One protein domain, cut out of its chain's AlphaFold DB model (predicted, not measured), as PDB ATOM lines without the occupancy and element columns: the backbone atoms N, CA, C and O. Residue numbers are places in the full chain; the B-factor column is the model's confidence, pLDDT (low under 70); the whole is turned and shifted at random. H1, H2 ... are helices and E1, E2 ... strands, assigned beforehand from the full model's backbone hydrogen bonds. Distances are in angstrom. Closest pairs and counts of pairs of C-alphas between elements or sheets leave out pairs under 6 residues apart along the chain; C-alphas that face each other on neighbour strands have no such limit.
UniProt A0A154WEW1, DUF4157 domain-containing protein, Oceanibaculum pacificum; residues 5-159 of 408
ATOM      1  N   ILE A   5       6.479 -13.060 -36.956       89.88
ATOM      2  CA  ILE A   5       7.073 -14.390 -36.861       89.88
ATOM      3  C   ILE A   5       8.509 -14.272 -37.356       89.88
ATOM      4  O   ILE A   5       8.758 -13.670 -38.396       89.88
ATOM      5  N   ILE A   6       9.434 -14.832 -36.589       90.31
ATOM      6  CA  ILE A   6      10.838 -14.983 -36.939       90.31
ATOM      7  C   ILE A   6      11.111 -16.478 -37.077       90.31
ATOM      8  O   ILE A   6      10.902 -17.230 -36.129       90.31
ATOM      9  N   GLN A   7      11.611 -16.884 -38.235       87.88
ATOM     10  CA  GLN A   7      12.275 -18.173 -38.450       87.88
ATOM     11  C   GLN A   7      13.707 -17.896 -38.914       87.88
ATOM     12  O   GLN A   7      13.987 -16.766 -39.318       87.88
ATOM     13  N   GLY A   8      14.595 -18.886 -38.869       84.94
ATOM     14  CA  GLY A   8      15.929 -18.749 -39.455       84.94
ATOM     15  C   GLY A   8      17.045 -19.442 -38.695       84.94
ATOM     16  O   GLY A   8      16.851 -20.078 -37.656       84.94
ATOM     17  N   TYR A   9      18.256 -19.282 -39.220       79.81
ATOM     18  CA  TYR A   9      19.420 -20.033 -38.769       79.81
ATOM     19  C   TYR A   9      20.056 -19.458 -37.489       79.81
ATOM     20  O   TYR A   9      20.771 -18.451 -37.519       79.81
ATOM     21  N   PHE A  10      19.900 -20.154 -36.357       76.75
ATOM     22  CA  PHE A  10      20.551 -19.817 -35.079       76.75
ATOM     23  C   PHE A  10      21.864 -20.586 -34.867       76.75
ATOM     24  O   PHE A  10      21.966 -21.781 -35.148       76.75
ATOM     25  N   ALA A  11      22.886 -19.909 -34.333       65.50
ATOM     26  CA  ALA A  11      24.147 -20.561 -33.979       65.50
ATOM     27  C   ALA A  11      23.994 -21.431 -32.712       65.50
ATOM     28  O   ALA A  11      23.194 -21.122 -31.830       65.50
ATOM     29  N   ALA A  12      24.786 -22.506 -32.596       53.78
ATOM     30  CA  ALA A  12      24.807 -23.341 -31.391       53.78
ATOM     31  C   ALA A  12      25.198 -22.510 -30.155       53.78
ATOM     32  O   ALA A  12      26.267 -21.900 -30.138       53.78
ATOM     33  N   GLY A  13      24.362 -22.514 -29.116       54.12
ATOM     34  CA  GLY A  13      24.651 -21.818 -27.864       54.12
ATOM     35  C   GLY A  13      23.425 -21.612 -26.976       54.12
ATOM     36  O   GLY A  13      22.284 -21.847 -27.374       54.12
ATOM     37  N   ARG A  14      23.659 -21.137 -25.745       53.19
ATOM     38  CA  ARG A  14      22.581 -20.660 -24.864       53.19
ATOM     39  C   ARG A  14      21.871 -19.477 -25.526       53.19
ATOM     40  O   ARG A  14      22.541 -18.556 -25.987       53.19
ATOM     41  N   MET A  15      20.533 -19.466 -25.500       58.19
ATOM     42  CA  MET A  15      19.755 -18.276 -25.871       58.19
ATOM     43  C   MET A  15      20.292 -17.037 -25.133       58.19
ATOM     44  O   MET A  15      20.567 -17.144 -23.930       58.19
ATOM     45  N   PRO A  16      20.396 -15.865 -25.787       55.91
ATOM     46  CA  PRO A  16      20.873 -14.670 -25.108       55.91
ATOM     47  C   PRO A  16      19.933 -14.302 -23.951       55.91
ATOM     48  O   PRO A  16      18.711 -14.195 -24.110       55.91
ATOM     49  N   ARG A  17      20.504 -14.142 -22.751       57.47
ATOM     50  CA  ARG A  17      19.748 -13.785 -21.544       57.47
ATOM     51  C   ARG A  17      19.107 -12.404 -21.725       57.47
ATOM     52  O   ARG A  17      19.752 -11.488 -22.220       57.47
ATOM     53  N   GLY A  18      17.847 -12.265 -21.312       62.84
ATOM     54  CA  GLY A  18      17.106 -10.999 -21.385       62.84
ATOM     55  C   GLY A  18      16.368 -10.719 -22.702       62.84
ATOM     56  O   GLY A  18      15.737  -9.674 -22.811       62.84
ATOM     57  N   LEU A  19      16.392 -11.627 -23.690       66.31
ATOM     58  CA  LEU A  19      15.600 -11.479 -24.927       66.31
ATOM     59  C   LEU A  19      14.241 -12.181 -24.910       66.31
ATOM     60  O   LEU A  19      13.402 -11.881 -25.754       66.31
ATOM     61  N   VAL A  20      14.033 -13.119 -23.987       69.12
ATOM     62  CA  VAL A  20      12.863 -14.005 -23.950       69.12
ATOM     63  C   VAL A  20      11.842 -13.490 -22.943       69.12
ATOM     64  O   VAL A  20      12.152 -13.419 -21.757       69.12
ATOM     65  N   VAL A  21      10.625 -13.191 -23.405       60.84
ATOM     66  CA  VAL A  21       9.474 -12.860 -22.542       60.84
ATOM     67  C   VAL A  21       8.749 -14.133 -22.107       60.84
ATOM     68  O   VAL A  21       8.506 -14.343 -20.924       60.84
ATOM     69  N   GLN A  22       8.448 -15.015 -23.062       56.19
ATOM     70  CA  GLN A  22       7.726 -16.267 -22.834       56.19
ATOM     71  C   GLN A  22       8.273 -17.375 -23.744       56.19
ATOM     72  O   GLN A  22       8.817 -17.096 -24.814       56.19
ATOM     73  N   ARG A  23       8.133 -18.636 -23.318       61.19
ATOM     74  CA  ARG A  23       8.509 -19.850 -24.065       61.19
ATOM     75  C   ARG A  23       7.274 -20.693 -24.376       61.19
ATOM     76  O   ARG A  23       6.337 -20.715 -23.585       61.19
ATOM     77  N   HIS A  24       7.311 -21.421 -25.487       48.97
ATOM     78  CA  HIS A  24       6.300 -22.400 -25.892       48.97
ATOM     79  C   HIS A  24       6.988 -23.661 -26.451       48.97
ATOM     80  O   HIS A  24       8.110 -23.567 -26.952       48.97
ATOM     81  N   GLY A  25       6.345 -24.833 -26.337       52.38
ATOM     82  CA  GLY A  25       6.860 -26.114 -26.857       52.38
ATOM     83  C   GLY A  25       8.274 -26.454 -26.366       52.38
ATOM     84  O   GLY A  25       9.213 -26.449 -27.152       52.38
ATOM     85  N   GLY A  26       8.472 -26.588 -25.050       50.25
ATOM     86  CA  GLY A  26       9.800 -26.820 -24.446       50.25
ATOM     87  C   GLY A  26      10.793 -25.647 -24.550       50.25
ATOM     88  O   GLY A  26      11.816 -25.636 -23.871       50.25
ATOM     89  N   GLY A  27      10.483 -24.608 -25.332       55.41
ATOM     90  CA  GLY A  27      11.372 -23.482 -25.611       55.41
ATOM     91  C   GLY A  27      11.934 -23.456 -27.031       55.41
ATOM     92  O   GLY A  27      12.871 -22.697 -27.266       55.41
ATOM     93  N   GLU A  28      11.375 -24.235 -27.959       64.38
ATOM     94  CA  GLU A  28      11.662 -24.119 -29.396       64.38
ATOM     95  C   GLU A  28      11.076 -22.835 -29.998       64.38
ATOM     96  O   GLU A  28      11.674 -22.232 -30.887       64.38
ATOM     97  N   SER A  29       9.947 -22.368 -29.456       76.44
ATOM     98  CA  SER A  29       9.379 -21.054 -29.763       76.44
ATOM     99  C   SER A  29       9.483 -20.113 -28.562       76.44
ATOM    100  O   SER A  29       9.256 -20.519 -27.416       76.44
ATOM    101  N   PHE A  30       9.793 -18.840 -28.809       81.19
ATOM    102  CA  PHE A  30       9.871 -17.813 -27.770       81.19
ATOM    103  C   PHE A  30       9.465 -16.421 -28.260       81.19
ATOM    104  O   PHE A  30       9.740 -16.035 -29.393       81.19
ATOM    105  N   GLN A  31       8.826 -15.644 -27.389       85.94
ATOM    106  CA  GLN A  31       8.460 -14.257 -27.675       85.94
ATOM    107  C   GLN A  31       9.638 -13.326 -27.353       85.94
ATOM    108  O   GLN A  31      10.238 -13.446 -26.280       85.94
ATOM    109  N   VAL A  32       9.972 -12.408 -28.267       86.06
ATOM    110  CA  VAL A  32      11.067 -11.440 -28.059       86.06
ATOM    111  C   VAL A  32      10.606 -10.250 -27.211       86.06
ATOM    112  O   VAL A  32       9.425  -9.899 -27.214       86.06
ATOM    113  N   THR A  33      11.525  -9.594 -26.494       87.06
ATOM    114  CA  THR A  33      11.185  -8.413 -25.677       87.06
ATOM    115  C   THR A  33      10.614  -7.251 -26.497       87.06
ATOM    116  O   THR A  33      10.998  -7.076 -27.656       87.06
ATOM    117  N   PRO A  34       9.775  -6.377 -25.899       84.00
ATOM    118  CA  PRO A  34       9.281  -5.170 -26.565       84.00
ATOM    119  C   PRO A  34      10.397  -4.272 -27.113       84.00
ATOM    120  O   PRO A  34      10.251  -3.712 -28.193       84.00
ATOM    121  N   ALA A  35      11.542  -4.189 -26.424       84.88
ATOM    122  CA  ALA A  35      12.713  -3.451 -26.896       84.88
ATOM    123  C   ALA A  35      13.322  -4.066 -28.171       84.88
ATOM    124  O   ALA A  35      13.665  -3.340 -29.104       84.88
ATOM    125  N   MET A  36      13.415  -5.399 -28.257       85.75
ATOM    126  CA  MET A  36      13.842  -6.081 -29.482       85.75
ATOM    127  C   MET A  36      12.794  -5.932 -30.595       85.75
ATOM    128  O   MET A  36      13.135  -5.569 -31.717       85.75
ATOM    129  N   ALA A  37      11.509  -6.118 -30.281       84.56
ATOM    130  CA  ALA A  37      10.420  -5.923 -31.235       84.56
ATOM    131  C   ALA A  37      10.380  -4.487 -31.792       84.56
ATOM    132  O   ALA A  37      10.135  -4.300 -32.982       84.56
ATOM    133  N   ALA A  38      10.695  -3.482 -30.969       82.00
ATOM    134  CA  ALA A  38      10.862  -2.100 -31.404       82.00
ATOM    135  C   ALA A  38      12.067  -1.936 -32.343       82.00
ATOM    136  O   ALA A  38      11.918  -1.307 -33.381       82.00
ATOM    137  N   ARG A  39      13.228  -2.545 -32.064       82.12
ATOM    138  CA  ARG A  39      14.395  -2.501 -32.978       82.12
ATOM    139  C   ARG A  39      14.111  -3.146 -34.338       82.12
ATOM    140  O   ARG A  39      14.584  -2.655 -35.357       82.12
ATOM    141  N   LEU A  40      13.307  -4.208 -34.359       81.50
ATOM    142  CA  LEU A  40      12.862  -4.874 -35.586       81.50
ATOM    143  C   LEU A  40      11.791  -4.059 -36.337       81.50
ATOM    144  O   LEU A  40      11.826  -3.968 -37.562       81.50
ATOM    145  N   GLY A  41      10.857  -3.437 -35.608       64.31
ATOM    146  CA  GLY A  41       9.732  -2.677 -36.163       64.31
ATOM    147  C   GLY A  41      10.027  -1.214 -36.519       64.31
ATOM    148  O   GLY A  41       9.373  -0.669 -37.405       64.31
ATOM    149  N   ALA A  42      11.020  -0.576 -35.893       49.88
ATOM    150  CA  ALA A  42      11.381   0.834 -36.095       49.88
ATOM    151  C   ALA A  42      12.189   1.097 -37.384       49.88
ATOM    152  O   ALA A  42      12.709   2.192 -37.586       49.88
ATOM    153  N   GLY A  43      12.252   0.128 -38.302       43.25
ATOM    154  CA  GLY A  43      12.880   0.262 -39.622       43.25
ATOM    155  C   GLY A  43      12.141   1.178 -40.610       43.25
ATOM    156  O   GLY A  43      12.330   1.034 -41.812       43.25
ATOM    157  N   GLY A  44      11.287   2.089 -40.134       39.16
ATOM    158  CA  GLY A  44      10.527   3.029 -40.965       39.16
ATOM    159  C   GLY A  44      11.308   4.270 -41.417       39.16
ATOM    160  O   GLY A  44      10.735   5.096 -42.116       39.16
ATOM    161  N   GLY A  45      12.577   4.426 -41.008       39.78
ATOM    162  CA  GLY A  45      13.346   5.660 -41.229       39.78
ATOM    163  C   GLY A  45      14.740   5.519 -41.850       39.78
ATOM    164  O   GLY A  45      15.223   6.490 -42.419       39.78
ATOM    165  N   GLN A  46      15.406   4.357 -41.775       42.34
ATOM    166  CA  GLN A  46      16.740   4.175 -42.372       42.34
ATOM    167  C   GLN A  46      16.897   2.783 -42.994       42.34
ATOM    168  O   GLN A  46      16.808   1.770 -42.307       42.34
ATOM    169  N   SER A  47      17.151   2.772 -44.308       53.28
ATOM    170  CA  SER A  47      17.294   1.606 -45.191       53.28
ATOM    171  C   SER A  47      16.135   0.595 -45.154       53.28
ATOM    172  O   SER A  47      16.034  -0.268 -44.279       53.28
ATOM    173  N   LEU A  48      15.327   0.607 -46.220       68.00
ATOM    174  CA  LEU A  48      14.297  -0.401 -46.526       68.00
ATOM    175  C   LEU A  48      14.864  -1.814 -46.793       68.00
ATOM    176  O   LEU A  48      14.122  -2.695 -47.219       68.00
ATOM    177  N   GLY A  49      16.161  -2.040 -46.564       78.31
ATOM    178  CA  GLY A  49      16.901  -3.199 -47.047       78.31
ATOM    179  C   GLY A  49      17.178  -3.108 -48.550       78.31
ATOM    180  O   GLY A  49      16.534  -2.364 -49.290       78.31
ATOM    181  N   GLN A  50      18.165  -3.866 -49.009       91.94
ATOM    182  CA  GLN A  50      18.493  -3.976 -50.427       91.94
ATOM    183  C   GLN A  50      17.567  -5.014 -51.084       91.94
ATOM    184  O   GLN A  50      17.295  -6.047 -50.468       91.94
ATOM    185  N   PRO A  51      17.058  -4.789 -52.307       94.19
ATOM    186  CA  PRO A  51      16.377  -5.842 -53.052       94.19
ATOM    187  C   PRO A  51      17.360  -6.969 -53.408       94.19
ATOM    188  O   PRO A  51      18.576  -6.764 -53.456       94.19
ATOM    189  N   LEU A  52      16.836  -8.159 -53.700       93.38
ATOM    190  CA  LEU A  52      17.641  -9.243 -54.265       93.38
ATOM    191  C   LEU A  52      18.257  -8.811 -55.612       93.38
ATOM    192  O   LEU A  52      17.565  -8.190 -56.422       93.38
ATOM    193  N   PRO A  53      19.517  -9.178 -55.922       92.94
ATOM    194  CA  PRO A  53      20.079  -8.950 -57.249       92.94
ATOM    195  C   PRO A  53      19.220  -9.652 -58.321       92.94
ATOM    196  O   PRO A  53      18.950 -10.849 -58.169       92.94
ATOM    197  N   PRO A  54      18.814  -8.991 -59.427       93.31
ATOM    198  CA  PRO A  54      17.778  -9.519 -60.327       93.31
ATOM    199  C   PRO A  54      18.061 -10.906 -60.926       93.31
ATOM    200  O   PRO A  54      17.136 -11.674 -61.186       93.31
ATOM    201  N   ALA A  55      19.334 -11.250 -61.145       90.62
ATOM    202  CA  ALA A  55      19.729 -12.571 -61.636       90.62
ATOM    203  C   ALA A  55      19.530 -13.682 -60.587       90.62
ATOM    204  O   ALA A  55      19.136 -14.791 -60.942       90.62
ATOM    205  N   ILE A  56      19.771 -13.377 -59.308       92.69
ATOM    206  CA  ILE A  56      19.534 -14.298 -58.190       92.69
ATOM    207  C   ILE A  56      18.041 -14.384 -57.911       92.69
ATOM    208  O   ILE A  56      17.531 -15.495 -57.811       92.69
ATOM    209  N   GLN A  57      17.333 -13.247 -57.884       94.12
ATOM    210  CA  GLN A  57      15.881 -13.205 -57.704       94.12
ATOM    211  C   GLN A  57      15.183 -14.176 -58.665       94.12
ATOM    212  O   GLN A  57      14.561 -15.123 -58.199       94.12
ATOM    213  N   ARG A  58      15.383 -14.041 -59.985       91.75
ATOM    214  CA  ARG A  58      14.729 -14.913 -60.984       91.75
ATOM    215  C   ARG A  58      15.046 -16.403 -60.810       91.75
ATOM    216  O   ARG A  58      14.179 -17.247 -61.025       91.75
ATOM    217  N   ARG A  59      16.284 -16.748 -60.431       86.56
ATOM    218  CA  ARG A  59      16.672 -18.148 -60.178       86.56
ATOM    219  C   ARG A  59      16.011 -18.693 -58.911       86.56
ATOM    220  O   ARG A  59      15.527 -19.819 -58.927       86.56
ATOM    221  N   MET A  60      15.941 -17.893 -57.848       86.62
ATOM    222  CA  MET A  60      15.249 -18.254 -56.608       86.62
ATOM    223  C   MET A  60      13.733 -18.371 -56.828       86.62
ATOM    224  O   MET A  60      13.141 -19.360 -56.415       86.62
ATOM    225  N   GLU A  61      13.112 -17.441 -57.558       87.81
ATOM    226  CA  GLU A  61      11.688 -17.496 -57.931       87.81
ATOM    227  C   GLU A  61      11.355 -18.796 -58.688       87.81
ATOM    228  O   GLU A  61      10.352 -19.439 -58.389       87.81
ATOM    229  N   SER A  62      12.237 -19.248 -59.590       79.38
ATOM    230  CA  SER A  62      12.113 -20.538 -60.294       79.38
ATOM    231  C   SER A  62      12.269 -21.765 -59.375       79.38
ATOM    232  O   SER A  62      11.596 -22.778 -59.562       79.38
ATOM    233  N   VAL A  63      13.121 -21.691 -58.345       75.94
ATOM    234  CA  VAL A  63      13.324 -22.792 -57.383       75.94
ATOM    235  C   VAL A  63      12.172 -22.911 -56.379       75.94
ATOM    236  O   VAL A  63      11.808 -24.039 -56.029       75.94
ATOM    237  N   LEU A  64      11.635 -21.772 -55.921       78.81
ATOM    238  CA  LEU A  64      10.601 -21.673 -54.885       78.81
ATOM    239  C   LEU A  64       9.163 -21.594 -55.432       78.81
ATOM    240  O   LEU A  64       8.225 -21.812 -54.669       78.81
ATOM    241  N   GLY A  65       8.966 -21.280 -56.716       80.25
ATOM    242  CA  GLY A  65       7.638 -21.169 -57.335       80.25
ATOM    243  C   GLY A  65       6.814 -19.962 -56.865       80.25
ATOM    244  O   GLY A  65       5.588 -19.987 -56.949       80.25
ATOM    245  N   ALA A  66       7.461 -18.916 -56.347       79.62
ATOM    246  CA  ALA A  66       6.817 -17.725 -55.792       79.62
ATOM    247  C   ALA A  66       7.621 -16.462 -56.132       79.62
ATOM    248  O   ALA A  66       8.845 -16.528 -56.204       79.62
ATOM    249  N   SER A  67       6.956 -15.312 -56.306       89.31
ATOM    250  CA  SER A  67       7.648 -14.038 -56.560       89.31
ATOM    251  C   SER A  67       8.341 -13.495 -55.308       89.31
ATOM    252  O   SER A  67       7.814 -13.590 -54.198       89.31
ATOM    253  N   LEU A  68       9.515 -12.891 -55.499       93.44
ATOM    254  CA  LEU A  68      10.393 -12.384 -54.444       93.44
ATOM    255  C   LEU A  68      10.712 -10.881 -54.612       93.44
ATOM    256  O   LEU A  68      11.623 -10.371 -53.965       93.44
ATOM    257  N   GLY A  69       9.986 -10.149 -55.466       93.25
ATOM    258  CA  GLY A  69      10.281  -8.738 -55.786       93.25
ATOM    259  C   GLY A  69      10.101  -7.748 -54.623       93.25
ATOM    260  O   GLY A  69      10.735  -6.689 -54.581       93.25
ATOM    261  N   ASP A  70       9.278  -8.094 -53.636       92.88
ATOM    262  CA  ASP A  70       9.095  -7.355 -52.383       92.88
ATOM    263  C   ASP A  70      10.095  -7.766 -51.285       92.88
ATOM    264  O   ASP A  70      10.126  -7.131 -50.233       92.88
ATOM    265  N   VAL A  71      10.939  -8.783 -51.515       94.94
ATOM    266  CA  VAL A  71      11.923  -9.241 -50.523       94.94
ATOM    267  C   VAL A  71      13.025  -8.207 -50.323       94.94
ATOM    268  O   VAL A  71      13.542  -7.620 -51.280       94.94
ATOM    269  N   ARG A  72      13.398  -7.980 -49.062       94.31
ATOM    270  CA  ARG A  72      14.421  -7.010 -48.666       94.31
ATOM    271  C   ARG A  72      15.473  -7.651 -47.776       94.31
ATOM    272  O   ARG A  72      15.150  -8.300 -46.788       94.31
ATOM    273  N   ILE A  73      16.737  -7.439 -48.121       94.81
ATOM    274  CA  ILE A  73      17.902  -7.933 -47.394       94.81
ATOM    275  C   ILE A  73      18.442  -6.813 -46.505       94.81
ATOM    276  O   ILE A  73      18.791  -5.736 -46.993       94.81
ATOM    277  N   ARG A  74      18.552  -7.064 -45.201       93.56
ATOM    278  CA  ARG A  74      19.258  -6.195 -44.257       93.56
ATOM    279  C   ARG A  74      20.485  -6.921 -43.723       93.56
ATOM    280  O   ARG A  74      20.401  -8.081 -43.340       93.56
ATOM    281  N   ILE A  75      21.617  -6.230 -43.660       93.94
ATOM    282  CA  ILE A  75      22.842  -6.726 -43.028       93.94
ATOM    283  C   ILE A  75      23.095  -5.817 -41.830       93.94
ATOM    284  O   ILE A  75      23.173  -4.602 -42.003       93.94
ATOM    285  N   GLY A  76      23.161  -6.373 -40.621       90.31
ATOM    286  CA  GLY A  76      23.160  -5.537 -39.423       90.31
ATOM    287  C   GLY A  76      23.254  -6.295 -38.099       90.31
ATOM    288  O   GLY A  76      23.324  -7.527 -38.073       90.31
ATOM    289  N   PRO A  77      23.284  -5.559 -36.973       89.44
ATOM    290  CA  PRO A  77      23.433  -6.132 -35.641       89.44
ATOM    291  C   PRO A  77      22.192  -6.892 -35.150       89.44
ATOM    292  O   PRO A  77      22.287  -7.566 -34.129       89.44
ATOM    293  N   GLU A  78      21.038  -6.814 -35.824       89.25
ATOM    294  CA  GLU A  78      19.796  -7.446 -35.357       89.25
ATOM    295  C   GLU A  78      19.874  -8.977 -35.306       89.25
ATOM    296  O   GLU A  78      19.394  -9.568 -34.342       89.25
ATOM    297  N   ALA A  79      20.504  -9.625 -36.294       89.69
ATOM    298  CA  ALA A  79      20.656 -11.083 -36.292       89.69
ATOM    299  C   ALA A  79      21.591 -11.561 -35.158       89.69
ATOM    300  O   ALA A  79      21.128 -12.339 -34.319       89.69
ATOM    301  N   PRO A  80      22.822 -11.025 -34.993       87.75
ATOM    302  CA  PRO A  80      23.658 -11.313 -33.826       87.75
ATOM    303  C   PRO A  80      22.964 -11.015 -32.495       87.75
ATOM    304  O   PRO A  80      23.078 -11.799 -31.554       87.75
ATOM    305  N   ALA A  81      22.196  -9.924 -32.419       86.56
ATOM    306  CA  ALA A  81      21.454  -9.552 -31.221       86.56
ATOM    307  C   ALA A  81      20.283 -10.496 -30.896       86.56
ATOM    308  O   ALA A  81      19.756 -10.401 -29.795       86.56
ATOM    309  N   LEU A  82      19.895 -11.408 -31.795       82.62
ATOM    310  CA  LEU A  82      18.984 -12.534 -31.537       82.62
ATOM    311  C   LEU A  82      19.713 -13.882 -31.354       82.62
ATOM    312  O   LEU A  82      19.067 -14.892 -31.083       82.62
ATOM    313  N   GLY A  83      21.044 -13.928 -31.497       83.06
ATOM    314  CA  GLY A  83      21.813 -15.178 -31.600       83.06
ATOM    315  C   GLY A  83      21.690 -15.873 -32.967       83.06
ATOM    316  O   GLY A  83      22.065 -17.040 -33.111       83.06
ATOM    317  N   ALA A  84      21.156 -15.168 -33.964       86.94
ATOM    318  CA  ALA A  84      20.954 -15.647 -35.322       86.94
ATOM    319  C   ALA A  84      22.153 -15.328 -36.232       86.94
ATOM    320  O   ALA A  84      22.810 -14.292 -36.113       86.94
ATOM    321  N   VAL A  85      22.409 -16.223 -37.181       88.88
ATOM    322  CA  VAL A  85      23.314 -16.012 -38.320       88.88
ATOM    323  C   VAL A  85      22.572 -15.269 -39.429       88.88
ATOM    324  O   VAL A  85      23.105 -14.319 -40.007       88.88
ATOM    325  N   ALA A  86      21.338 -15.694 -39.689       92.44
ATOM    326  CA  ALA A  86      20.343 -14.993 -40.478       92.44
ATOM    327  C   ALA A  86      18.946 -15.304 -39.911       92.44
ATOM    328  O   ALA A  86      18.800 -16.254 -39.139       92.44
ATOM    329  N   PHE A  87      17.957 -14.468 -40.222       93.69
ATOM    330  CA  PHE A  87      16.555 -14.748 -39.923       93.69
ATOM    331  C   PHE A  87      15.599 -14.005 -40.856       93.69
ATOM    332  O   PHE A  87      15.921 -12.942 -41.390       93.69
ATOM    333  N   THR A  88      14.377 -14.517 -40.962       94.44
ATOM    334  CA  THR A  88      13.308 -13.995 -41.811       94.44
ATOM    335  C   THR A  88      12.124 -13.499 -40.988       94.44
ATOM    336  O   THR A  88      11.550 -14.246 -40.193       94.44
ATOM    337  N   LEU A  89      11.730 -12.244 -41.222       93.00
ATOM    338  CA  LEU A  89      10.573 -11.575 -40.630       93.00
ATOM    339  C   LEU A  89       9.692 -10.984 -41.745       93.00
ATOM    340  O   LEU A  89       9.964  -9.905 -42.279       93.00
ATOM    341  N   GLY A  90       8.623 -11.696 -42.108       91.44
ATOM    342  CA  GLY A  90       7.781 -11.362 -43.258       91.44
ATOM    343  C   GLY A  90       8.562 -11.468 -44.573       91.44
ATOM    344  O   GLY A  90       9.130 -12.511 -44.876       91.44
ATOM    345  N   SER A  91       8.608 -10.380 -45.346       92.94
ATOM    346  CA  SER A  91       9.432 -10.276 -46.565       92.94
ATOM    347  C   SER A  91      10.834  -9.691 -46.315       92.94
ATOM    348  O   SER A  91      11.568  -9.447 -47.272       92.94
ATOM    349  N   THR A  92      11.236  -9.456 -45.062       93.44
ATOM    350  CA  THR A  92      12.577  -8.943 -44.734       93.44
ATOM    351  C   THR A  92      13.460 -10.063 -44.195       93.44
ATOM    352  O   THR A  92      13.109 -10.708 -43.209       93.44
ATOM    353  N   ILE A  93      14.630 -10.253 -44.804       95.12
ATOM    354  CA  ILE A  93      15.659 -11.188 -44.343       95.12
ATOM    355  C   ILE A  93      16.810 -10.384 -43.742       95.12
ATOM    356  O   ILE A  93      17.371  -9.496 -44.386       95.12
ATOM    357  N   HIS A  94      17.172 -10.703 -42.507       94.50
ATOM    358  CA  HIS A  94      18.268 -10.093 -41.772       94.50
ATOM    359  C   HIS A  94      19.457 -11.049 -41.725       94.50
ATOM    360  O   HIS A  94      19.313 -12.185 -41.292       94.50
ATOM    361  N   PHE A  95      20.644 -10.579 -42.096       94.88
ATOM    362  CA  PHE A  95      21.904 -11.311 -41.981       94.88
ATOM    363  C   PHE A  95      22.819 -10.650 -40.953       94.88
ATOM    364  O   PHE A  95      22.916  -9.422 -40.873       94.88
ATOM    365  N   ALA A  96      23.560 -11.472 -40.215       92.12
ATOM    366  CA  ALA A  96      24.706 -11.001 -39.455       92.12
ATOM    367  C   ALA A  96      25.807 -10.467 -40.401       92.12
ATOM    368  O   ALA A  96      25.921 -10.933 -41.543       92.12
ATOM    369  N   PRO A  97      26.646  -9.511 -39.953       92.38
ATOM    370  CA  PRO A  97      27.750  -8.993 -40.756       92.38
ATOM    371  C   PRO A  97      28.649 -10.120 -41.285       92.38
ATOM    372  O   PRO A  97      28.996 -11.046 -40.554       92.38
ATOM    373  N   GLY A  98      28.991 -10.065 -42.575       91.44
ATOM    374  CA  GLY A  98      29.802 -11.090 -43.244       91.44
ATOM    375  C   GLY A  98      29.103 -12.433 -43.505       91.44
ATOM    376  O   GLY A  98      29.774 -13.388 -43.885       91.44
ATOM    377  N   ARG A  99      27.779 -12.551 -43.296       92.06
ATOM    378  CA  ARG A  99      27.015 -13.793 -43.560       92.06
ATOM    379  C   ARG A  99      26.152 -13.753 -44.820       92.06
ATOM    380  O   ARG A  99      25.764 -14.815 -45.301       92.06
ATOM    381  N   TYR A 100      25.874 -12.568 -45.360       94.75
ATOM    382  CA  TYR A 100      25.283 -12.423 -46.688       94.75
ATOM    383  C   TYR A 100      26.388 -12.472 -47.746       94.75
ATOM    384  O   TYR A 100      27.109 -11.496 -47.941       94.75
ATOM    385  N   ASP A 101      26.512 -13.615 -48.414       91.75
ATOM    386  CA  ASP A 101      27.418 -13.811 -49.543       91.75
ATOM    387  C   ASP A 101      26.674 -14.520 -50.689       91.75
ATOM    388  O   ASP A 101      26.644 -15.750 -50.758       91.75
ATOM    389  N   PRO A 102      26.040 -13.764 -51.597       91.62
ATOM    390  CA  PRO A 102      25.308 -14.337 -52.722       91.62
ATOM    391  C   PRO A 102      26.202 -14.981 -53.797       91.62
ATOM    392  O   PRO A 102      25.666 -15.491 -54.780       91.62
ATOM    393  N   ASN A 103      27.533 -14.950 -53.652       88.00
ATOM    394  CA  ASN A 103      28.474 -15.474 -54.643       88.00
ATOM    395  C   ASN A 103      29.087 -16.826 -54.233       88.00
ATOM    396  O   ASN A 103      29.519 -17.578 -55.107       88.00
ATOM    397  N   SER A 104      29.103 -17.179 -52.940       85.94
ATOM    398  CA  SER A 104      29.499 -18.524 -52.497       85.94
ATOM    399  C   SER A 104      28.330 -19.503 -52.450       85.94
ATOM    400  O   SER A 104      27.176 -19.154 -52.195       85.94
ATOM    401  N   ARG A 105      28.645 -20.792 -52.623       78.25
ATOM    402  CA  ARG A 105      27.675 -21.890 -52.502       78.25
ATOM    403  C   ARG A 105      27.005 -21.911 -51.121       78.25
ATOM    404  O   ARG A 105      25.812 -22.177 -51.027       78.25
ATOM    405  N   GLN A 106      27.765 -21.625 -50.065       77.88
ATOM    406  CA  GLN A 106      27.298 -21.611 -48.681       77.88
ATOM    407  C   GLN A 106      26.368 -20.422 -48.404       77.88
ATOM    408  O   GLN A 106      25.331 -20.602 -47.767       77.88
ATOM    409  N   GLY A 107      26.699 -19.223 -48.892       85.81
ATOM    410  CA  GLY A 107      25.832 -18.057 -48.731       85.81
ATOM    411  C   GLY A 107      24.573 -18.126 -49.602       85.81
ATOM    412  O   GLY A 107      23.499 -17.755 -49.137       85.81
ATOM    413  N   LEU A 108      24.649 -18.726 -50.798       85.62
ATOM    414  CA  LEU A 108      23.475 -19.074 -51.610       85.62
ATOM    415  C   LEU A 108      22.570 -20.115 -50.939       85.62
ATOM    416  O   LEU A 108      21.349 -20.000 -51.033       85.62
ATOM    417  N   GLN A 109      23.146 -21.102 -50.245       81.06
ATOM    418  CA  GLN A 109      22.381 -22.081 -49.471       81.06
ATOM    419  C   GLN A 109      21.638 -21.411 -48.309       81.06
ATOM    420  O   GLN A 109      20.438 -21.632 -48.150       81.06
ATOM    421  N   LEU A 110      22.323 -20.555 -47.544       86.69
ATOM    422  CA  LEU A 110      21.711 -19.788 -46.456       86.69
ATOM    423  C   LEU A 110      20.623 -18.833 -46.977       86.69
ATOM    424  O   LEU A 110      19.543 -18.757 -46.401       86.69
ATOM    425  N   LEU A 111      20.866 -18.150 -48.098       93.38
ATOM    426  CA  LEU A 111      19.875 -17.275 -48.724       93.38
ATOM    427  C   LEU A 111      18.638 -18.053 -49.198       93.38
ATOM    428  O   LEU A 111      17.520 -17.602 -48.974       93.38
ATOM    429  N   GLY A 112      18.814 -19.225 -49.817       85.56
ATOM    430  CA  GLY A 112      17.698 -20.078 -50.230       85.56
ATOM    431  C   GLY A 112      16.876 -20.620 -49.052       85.56
ATOM    432  O   GLY A 112      15.653 -20.688 -49.160       85.56
ATOM    433  N   HIS A 113      17.526 -20.933 -47.924       88.19
ATOM    434  CA  HIS A 113      16.866 -21.320 -46.672       88.19
ATOM    435  C   HIS A 113      15.981 -20.180 -46.138       88.19
ATOM    436  O   HIS A 113      14.779 -20.359 -45.953       88.19
ATOM    437  N   GLU A 114      16.521 -18.970 -45.992       95.06
ATOM    438  CA  GLU A 114      15.739 -17.819 -45.515       95.06
ATOM    439  C   GLU A 114      14.600 -17.433 -46.487       95.06
ATOM    440  O   GLU A 114      13.477 -17.136 -46.076       95.06
ATOM    441  N   LEU A 115      14.815 -17.536 -47.804       92.31
ATOM    442  CA  LEU A 115      13.747 -17.323 -48.793       92.31
ATOM    443  C   LEU A 115      12.619 -18.364 -48.690       92.31
ATOM    444  O   LEU A 115      11.463 -18.036 -48.966       92.31
ATOM    445  N   ALA A 116      12.908 -19.594 -48.253       80.81
ATOM    446  CA  ALA A 116      11.868 -20.584 -47.984       80.81
ATOM    447  C   ALA A 116      10.971 -20.159 -46.811       80.81
ATOM    448  O   ALA A 116       9.751 -20.321 -46.893       80.81
ATOM    449  N   HIS A 117      11.535 -19.550 -45.764       89.12
ATOM    450  CA  HIS A 117      10.753 -18.981 -44.663       89.12
ATOM    451  C   HIS A 117       9.831 -17.847 -45.122       89.12
ATOM    452  O   HIS A 117       8.676 -17.801 -44.699       89.12
ATOM    453  N   VAL A 118      10.271 -16.988 -46.053       90.62
ATOM    454  CA  VAL A 118       9.404 -15.949 -46.646       90.62
ATOM    455  C   VAL A 118       8.149 -16.588 -47.259       90.62
ATOM    456  O   VAL A 118       7.027 -16.141 -47.014       90.62
ATOM    457  N   VAL A 119       8.317 -17.671 -48.025       84.31
ATOM    458  CA  VAL A 119       7.199 -18.398 -48.649       84.31
ATOM    459  C   VAL A 119       6.327 -19.106 -47.602       84.31
ATOM    460  O   VAL A 119       5.102 -19.008 -47.672       84.31
ATOM    461  N   GLN A 120       6.921 -19.752 -46.595       81.69
ATOM    462  CA  GLN A 120       6.193 -20.420 -45.506       81.69
ATOM    463  C   GLN A 120       5.323 -19.446 -44.693       81.69
ATOM    464  O   GLN A 120       4.167 -19.762 -44.392       81.69
ATOM    465  N   GLN A 121       5.844 -18.255 -44.379       87.44
ATOM    466  CA  GLN A 121       5.105 -17.212 -43.660       87.44
ATOM    467  C   GLN A 121       3.952 -16.657 -44.506       87.44
ATOM    468  O   GLN A 121       2.839 -16.524 -43.999       87.44
ATOM    469  N   ARG A 122       4.162 -16.417 -45.810       84.25
ATOM    470  CA  ARG A 122       3.093 -15.989 -46.740       84.25
ATOM    471  C   ARG A 122       1.985 -17.027 -46.905       84.25
ATOM    472  O   ARG A 122       0.823 -16.658 -47.017       84.25
ATOM    473  N   GLN A 123       2.333 -18.313 -46.887       81.12
ATOM    474  CA  GLN A 123       1.372 -19.421 -46.923       81.12
ATOM    475  C   GLN A 123       0.604 -19.604 -45.596       81.12
ATOM    476  O   GLN A 123      -0.242 -20.488 -45.508       81.12
ATOM    477  N   GLY A 124       0.904 -18.828 -44.543       80.12
ATOM    478  CA  GLY A 124       0.262 -18.963 -43.229       80.12
ATOM    479  C   GLY A 124       0.562 -20.287 -42.514       80.12
ATOM    480  O   GLY A 124      -0.133 -20.644 -41.559       80.12
ATOM    481  N   ARG A 125       1.590 -21.023 -42.968       74.19
ATOM    482  CA  ARG A 125       1.996 -22.333 -42.424       74.19
ATOM    483  C   ARG A 125       2.676 -22.226 -41.062       74.19
ATOM    484  O   ARG A 125       2.759 -23.212 -40.344       74.19
ATOM    485  N   VAL A 126       3.128 -21.027 -40.705       78.25
ATOM    486  CA  VAL A 126       3.736 -20.703 -39.416       78.25
ATOM    487  C   VAL A 126       2.769 -19.794 -38.667       78.25
ATOM    488  O   VAL A 126       2.248 -18.834 -39.236       78.25
ATOM    489  N   ARG A 127       2.525 -20.073 -37.386       84.19
ATOM    490  CA  ARG A 127       1.655 -19.263 -36.520       84.19
ATOM    491  C   ARG A 127       2.436 -18.806 -35.296       84.19
ATOM    492  O   ARG A 127       3.234 -19.566 -34.762       84.19
ATOM    493  N   ASN A 128       2.191 -17.581 -34.833       86.94
ATOM    494  CA  ASN A 128       2.728 -17.107 -33.556       86.94
ATOM    495  C   ASN A 128       1.952 -17.800 -32.410       86.94
ATOM    496  O   ASN A 128       0.760 -17.515 -32.253       86.94
ATOM    497  N   PRO A 129       2.584 -18.674 -31.600       81.62
ATOM    498  CA  PRO A 129       1.888 -19.442 -30.563       81.62
ATOM    499  C   PRO A 129       1.470 -18.595 -29.349       81.62
ATOM    500  O   PRO A 129       0.679 -19.050 -28.533       81.62
ATOM    501  N   PHE A 130       1.968 -17.360 -29.230       81.56
ATOM    502  CA  PHE A 130       1.640 -16.423 -28.150       81.56
ATOM    503  C   PHE A 130       0.481 -15.475 -28.509       81.56
ATOM    504  O   PHE A 130       0.144 -14.587 -27.729       81.56
ATOM    505  N   GLY A 131      -0.088 -15.592 -29.718       82.38
ATOM    506  CA  GLY A 131      -1.210 -14.776 -30.209       82.38
ATOM    507  C   GLY A 131      -0.914 -13.282 -30.425       82.38
ATOM    508  O   GLY A 131      -1.682 -12.598 -31.099       82.38
ATOM    509  N   SER A 132       0.201 -12.766 -29.898       84.06
ATOM    510  CA  SER A 132       0.576 -11.353 -29.948       84.06
ATOM    511  C   SER A 132       2.092 -11.131 -30.056       84.06
ATOM    512  O   SER A 132       2.904 -12.006 -29.733       84.06
ATOM    513  N   GLY A 133       2.486  -9.938 -30.507       86.06
ATOM    514  CA  GLY A 133       3.887  -9.509 -30.561       86.06
ATOM    515  C   GLY A 133       4.719 -10.256 -31.608       86.06
ATOM    516  O   GLY A 133       4.180 -10.823 -32.560       86.06
ATOM    517  N   ILE A 134       6.044 -10.240 -31.445       88.50
ATOM    518  CA  ILE A 134       6.973 -10.942 -32.340       88.50
ATOM    519  C   ILE A 134       7.480 -12.212 -31.651       88.50
ATOM    520  O   ILE A 134       8.006 -12.159 -30.538       88.50
ATOM    521  N   ALA A 135       7.323 -13.351 -32.322       89.25
ATOM    522  CA  ALA A 135       7.760 -14.653 -31.840       89.25
ATOM    523  C   ALA A 135       8.835 -15.239 -32.753       89.25
ATOM    524  O   ALA A 135       8.636 -15.312 -33.963       89.25
ATOM    525  N   VAL A 136       9.936 -15.712 -32.171       87.38
ATOM    526  CA  VAL A 136      10.778 -16.714 -32.821       87.38
ATOM    527  C   VAL A 136      10.026 -18.035 -32.758       87.38
ATOM    528  O   VAL A 136       9.639 -18.478 -31.675       87.38
ATOM    529  N   VAL A 137       9.789 -18.634 -33.920       83.31
ATOM    530  CA  VAL A 137       9.108 -19.916 -34.080       83.31
ATOM    531  C   VAL A 137      10.074 -20.862 -34.773       83.31
ATOM    532  O   VAL A 137      10.550 -20.577 -35.867       83.31
ATOM    533  N   SER A 138      10.365 -21.979 -34.119       73.31
ATOM    534  CA  SER A 138      11.128 -23.085 -34.688       73.31
ATOM    535  C   SER A 138      10.169 -24.246 -34.892       73.31
ATOM    536  O   SER A 138       9.671 -24.794 -33.913       73.31
ATOM    537  N   ASP A 139       9.920 -24.611 -36.143       69.56
ATOM    538  CA  ASP A 139       9.233 -25.848 -36.512       69.56
ATOM    539  C   ASP A 139      10.212 -26.663 -37.352       69.56
ATOM    540  O   ASP A 139      10.625 -26.223 -38.427       69.56
ATOM    541  N   ARG A 140      10.626 -27.830 -36.856       65.75
ATOM    542  CA  ARG A 140      11.682 -28.611 -37.502       65.75
ATOM    543  C   ARG A 140      11.322 -29.062 -38.917       65.75
ATOM    544  O   ARG A 140      12.211 -29.106 -39.767       65.75
ATOM    545  N   ALA A 141      10.061 -29.388 -39.195       57.06
ATOM    546  CA  ALA A 141       9.655 -29.814 -40.531       57.06
ATOM    547  C   ALA A 141       9.751 -28.648 -41.530       57.06
ATOM    548  O   ALA A 141      10.192 -28.834 -42.667       57.06
ATOM    549  N   LEU A 142       9.408 -27.430 -41.095       65.88
ATOM    550  CA  LEU A 142       9.569 -26.213 -41.893       65.88
ATOM    551  C   LEU A 142      11.041 -25.807 -42.066       65.88
ATOM    552  O   LEU A 142      11.439 -25.428 -43.167       65.88
ATOM    553  N   GLU A 143      11.855 -25.919 -41.019       68.38
ATOM    554  CA  GLU A 143      13.297 -25.623 -41.044       68.38
ATOM    555  C   GLU A 143      14.056 -26.582 -41.971       68.38
ATOM    556  O   GLU A 143      14.838 -26.154 -42.814       68.38
ATOM    557  N   ALA A 144      13.762 -27.880 -41.909       55.59
ATOM    558  CA  ALA A 144      14.413 -28.861 -42.771       55.59
ATOM    559  C   ALA A 144      13.905 -28.801 -44.230       55.59
ATOM    560  O   ALA A 144      14.665 -29.067 -45.164       55.59
ATOM    561  N   GLN A 145      12.654 -28.372 -44.465       61.75
ATOM    562  CA  GLN A 145      12.211 -27.977 -45.809       61.75
ATOM    563  C   GLN A 145      13.003 -26.759 -46.321       61.75
ATOM    564  O   GLN A 145      13.361 -26.722 -47.501       61.75
ATOM    565  N   ALA A 146      13.290 -25.782 -45.457       68.56
ATOM    566  CA  ALA A 146      14.097 -24.616 -45.808       68.56
ATOM    567  C   ALA A 146      15.550 -25.004 -46.137       68.56
ATOM    568  O   ALA A 146      16.066 -24.572 -47.166       68.56
ATOM    569  N   ASP A 147      16.174 -25.900 -45.366       65.00
ATOM    570  CA  ASP A 147      17.502 -26.454 -45.671       65.00
ATOM    571  C   ASP A 147      17.561 -27.113 -47.055       65.00
ATOM    572  O   ASP A 147      18.468 -26.837 -47.847       65.00
ATOM    573  N   ALA A 148      16.575 -27.952 -47.377       54.91
ATOM    574  CA  ALA A 148      16.513 -28.656 -48.653       54.91
ATOM    575  C   ALA A 148      16.304 -27.696 -49.844       54.91
ATOM    576  O   ALA A 148      16.949 -27.841 -50.889       54.91
ATOM    577  N   ILE A 149      15.467 -26.664 -49.674       67.62
ATOM    578  CA  ILE A 149      15.321 -25.570 -50.648       67.62
ATOM    579  C   ILE A 149      16.634 -24.788 -50.785       67.62
ATOM    580  O   ILE A 149      17.040 -24.497 -51.909       67.62
ATOM    581  N   GLY A 150      17.343 -24.519 -49.686       70.44
ATOM    582  CA  GLY A 150      18.666 -23.893 -49.685       70.44
ATOM    583  C   GLY A 150      19.692 -24.667 -50.514       70.44
ATOM    584  O   GLY A 150      20.366 -24.093 -51.372       70.44
ATOM    585  N   VAL A 151      19.781 -25.988 -50.331       65.75
ATOM    586  CA  VAL A 151      20.682 -26.844 -51.126       65.75
ATOM    587  C   VAL A 151      20.320 -26.795 -52.616       65.75
ATOM    588  O   VAL A 151      21.202 -26.582 -53.455       65.75
ATOM    589  N   LYS A 152      19.029 -26.924 -52.953       62.78
ATOM    590  CA  LYS A 152      18.522 -26.843 -54.336       62.78
ATOM    591  C   LYS A 152      18.811 -25.476 -54.974       62.78
ATOM    592  O   LYS A 152      19.252 -25.411 -56.121       62.78
ATOM    593  N   ALA A 153      18.624 -24.393 -54.222       71.31
ATOM    594  CA  ALA A 153      18.917 -23.025 -54.634       71.31
ATOM    595  C   ALA A 153      20.406 -22.815 -54.950       71.31
ATOM    596  O   ALA A 153      20.747 -22.308 -56.021       71.31
ATOM    597  N   ALA A 154      21.300 -23.271 -54.068       72.31
ATOM    598  CA  ALA A 154      22.742 -23.181 -54.282       72.31
ATOM    599  C   ALA A 154      23.201 -23.939 -55.543       72.31
ATOM    600  O   ALA A 154      24.060 -23.451 -56.278       72.31
ATOM    601  N   MET A 155      22.599 -25.098 -55.834       68.38
ATOM    602  CA  MET A 155      22.860 -25.849 -57.071       68.38
ATOM    603  C   MET A 155      22.332 -25.124 -58.322       68.38
ATOM    604  O   MET A 155      23.042 -25.043 -59.322       68.38
ATOM    605  N   ALA A 156      21.122 -24.558 -58.268       66.06
ATOM    606  CA  ALA A 156      20.493 -23.871 -59.401       66.06
ATOM    607  C   ALA A 156      21.171 -22.536 -59.773       66.06
ATOM    608  O   ALA A 156      21.141 -22.115 -60.934       66.06
ATOM    609  N   VAL A 157      21.792 -21.850 -58.810       65.88
ATOM    610  CA  VAL A 157      22.554 -20.616 -59.063       65.88
ATOM    611  C   VAL A 157      23.999 -20.912 -59.481       65.88
ATOM    612  O   VAL A 157      24.518 -20.227 -60.359       65.88
ATOM    613  N   GLY A 158      24.616 -21.969 -58.942       52.75
ATOM    614  CA  GLY A 158      26.024 -22.315 -59.170       52.75
ATOM    615  C   GLY A 158      26.400 -22.867 -60.555       52.75
ATOM    616  O   GLY A 158      27.579 -23.124 -60.778       52.75
ATOM    617  N   MET A 159      25.455 -23.058 -61.484       42.47
ATOM    618  CA  MET A 159      25.768 -23.466 -62.864       42.47
ATOM    619  C   MET A 159      25.950 -22.258 -63.808       42.47
ATOM    620  O   MET A 159      24.974 -21.527 -64.057       42.47
TER     621      MET A 159
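AT A GLANCE: This is residues 5 to 159 of the 408 residues of the protein "DUF4157 domain-containing protein" of Oceanibaculum pacificum (UniProt A0A154WEW1). A strongly twisted sheet of seven short strands runs through the domain, with the long helix H3 packed along one face, over E5 and E6, and the short helix H1 on the opposite face. H4, as long in residues as H3, crosses H3 and is not on the sheet, while H2 packs on residues 149 to 157 of H4, at the far end of the domain from the hairpin of E2 and E3. The printed part has 155 residues with four named helices and seven named strands, in the order E1 E2 E3 H1 H2 E4 E5 E6 H3 E7 H4 along the chain. The sheet runs E2 E3 E7 E1 E5 E6 E4 and is mixed, and the class is mixed, helices and strands. The whole is compact, with a radius of gyration of the C-alphas of 14.8 A and spans of 44 by 35 by 28 A.

IN THESE COORDINATES: In the order of the sheet, its strands are E2, residues 20 to 24, 10.8 A from first to last C-alpha; E3, residues 29 to 32, 9.9 A; E7, residues 134 to 136; E1, residues 5 to 7; E5, residues 86 to 89, 10.4 A; E6, residues 92 to 95, 10.0 A; and E4, residues 72 to 75, 10.1 A. E1 begins at C-alpha 5 (7.073, -14.390, -36.861). H3, residues 105 to 122, is 25.9 A long and begins at C-alpha 105 (27.675, -21.890, -52.502). H4, residues 140 to 157, is 25.4 A long and ends at C-alpha 157 (22.554, -20.616, -59.063). H2 spans residues 54 to 64, 15.1 A, and H1 residues 34 to 41, 9.9 A.

HOW THE PARTS SIT: E5 and E6 are a hairpin of antiparallel strands at 164 degrees, with N 94 and O 87 at 2.8 A. E6 is parallel to the edge strand E4 at 23 degrees, with N 93 and O 72 at 2.8 A. E1 and E5 are antiparallel at 155 degrees, with N 88 and O 7 at 2.8 A. E1 is parallel to E7 at 23 degrees, with N 6 and O 135 at 2.8 A; this pairing is staggered, residues 5 to 6 of E1 pairing with E7 and residues 6 to 7 with E5. E7 and E3 are antiparallel at 141 degrees, with N 136 and O 30 at 2.8 A. The hairpin of E2 and E3 is antiparallel at 159 degrees, with N 21 and O 31 at 2.9 A. H3 is on the sheet at a height of 9.0 A, along the strands at 18 degrees to E5 on the local plane; the closest C-alphas of H3 and E5 are those of Glu 114 and Thr 88, 5.9 A apart. E6, H3 and E7 form a split strand-helix-strand unit, two strands that run the same way with E1 and E5 between them, and its crossover is left-handed. H1 is on the opposite face at a height of 8.1 A. H3 and H4 touch at a steep tilt of 51 degrees, opposite ways, closest at the C-alphas of Gly 112 and Gly 150, 4.0 A apart. H2 touches H4 at a steep tilt of 48 degrees, opposite ways, closest at the C-alphas of Val 63 and Ala 153, 6.2 A apart. In H1, H2, H3 and H4 every O i to N i+4 pair is within hydrogen-bond range.

THE WHOLE: The two C-alphas farthest apart are those of Val 21 and Met 159, at 44.8 A. The printed part has no cut. The links E1 to E2, H1 to H2 and H3 to E7 are long. Mean pLDDT of the printed part is 78.7, and 44 residues are under 70: residues 11 to 28, 41 to 48, 139 to 149, 151 to 152 and 155 to 159.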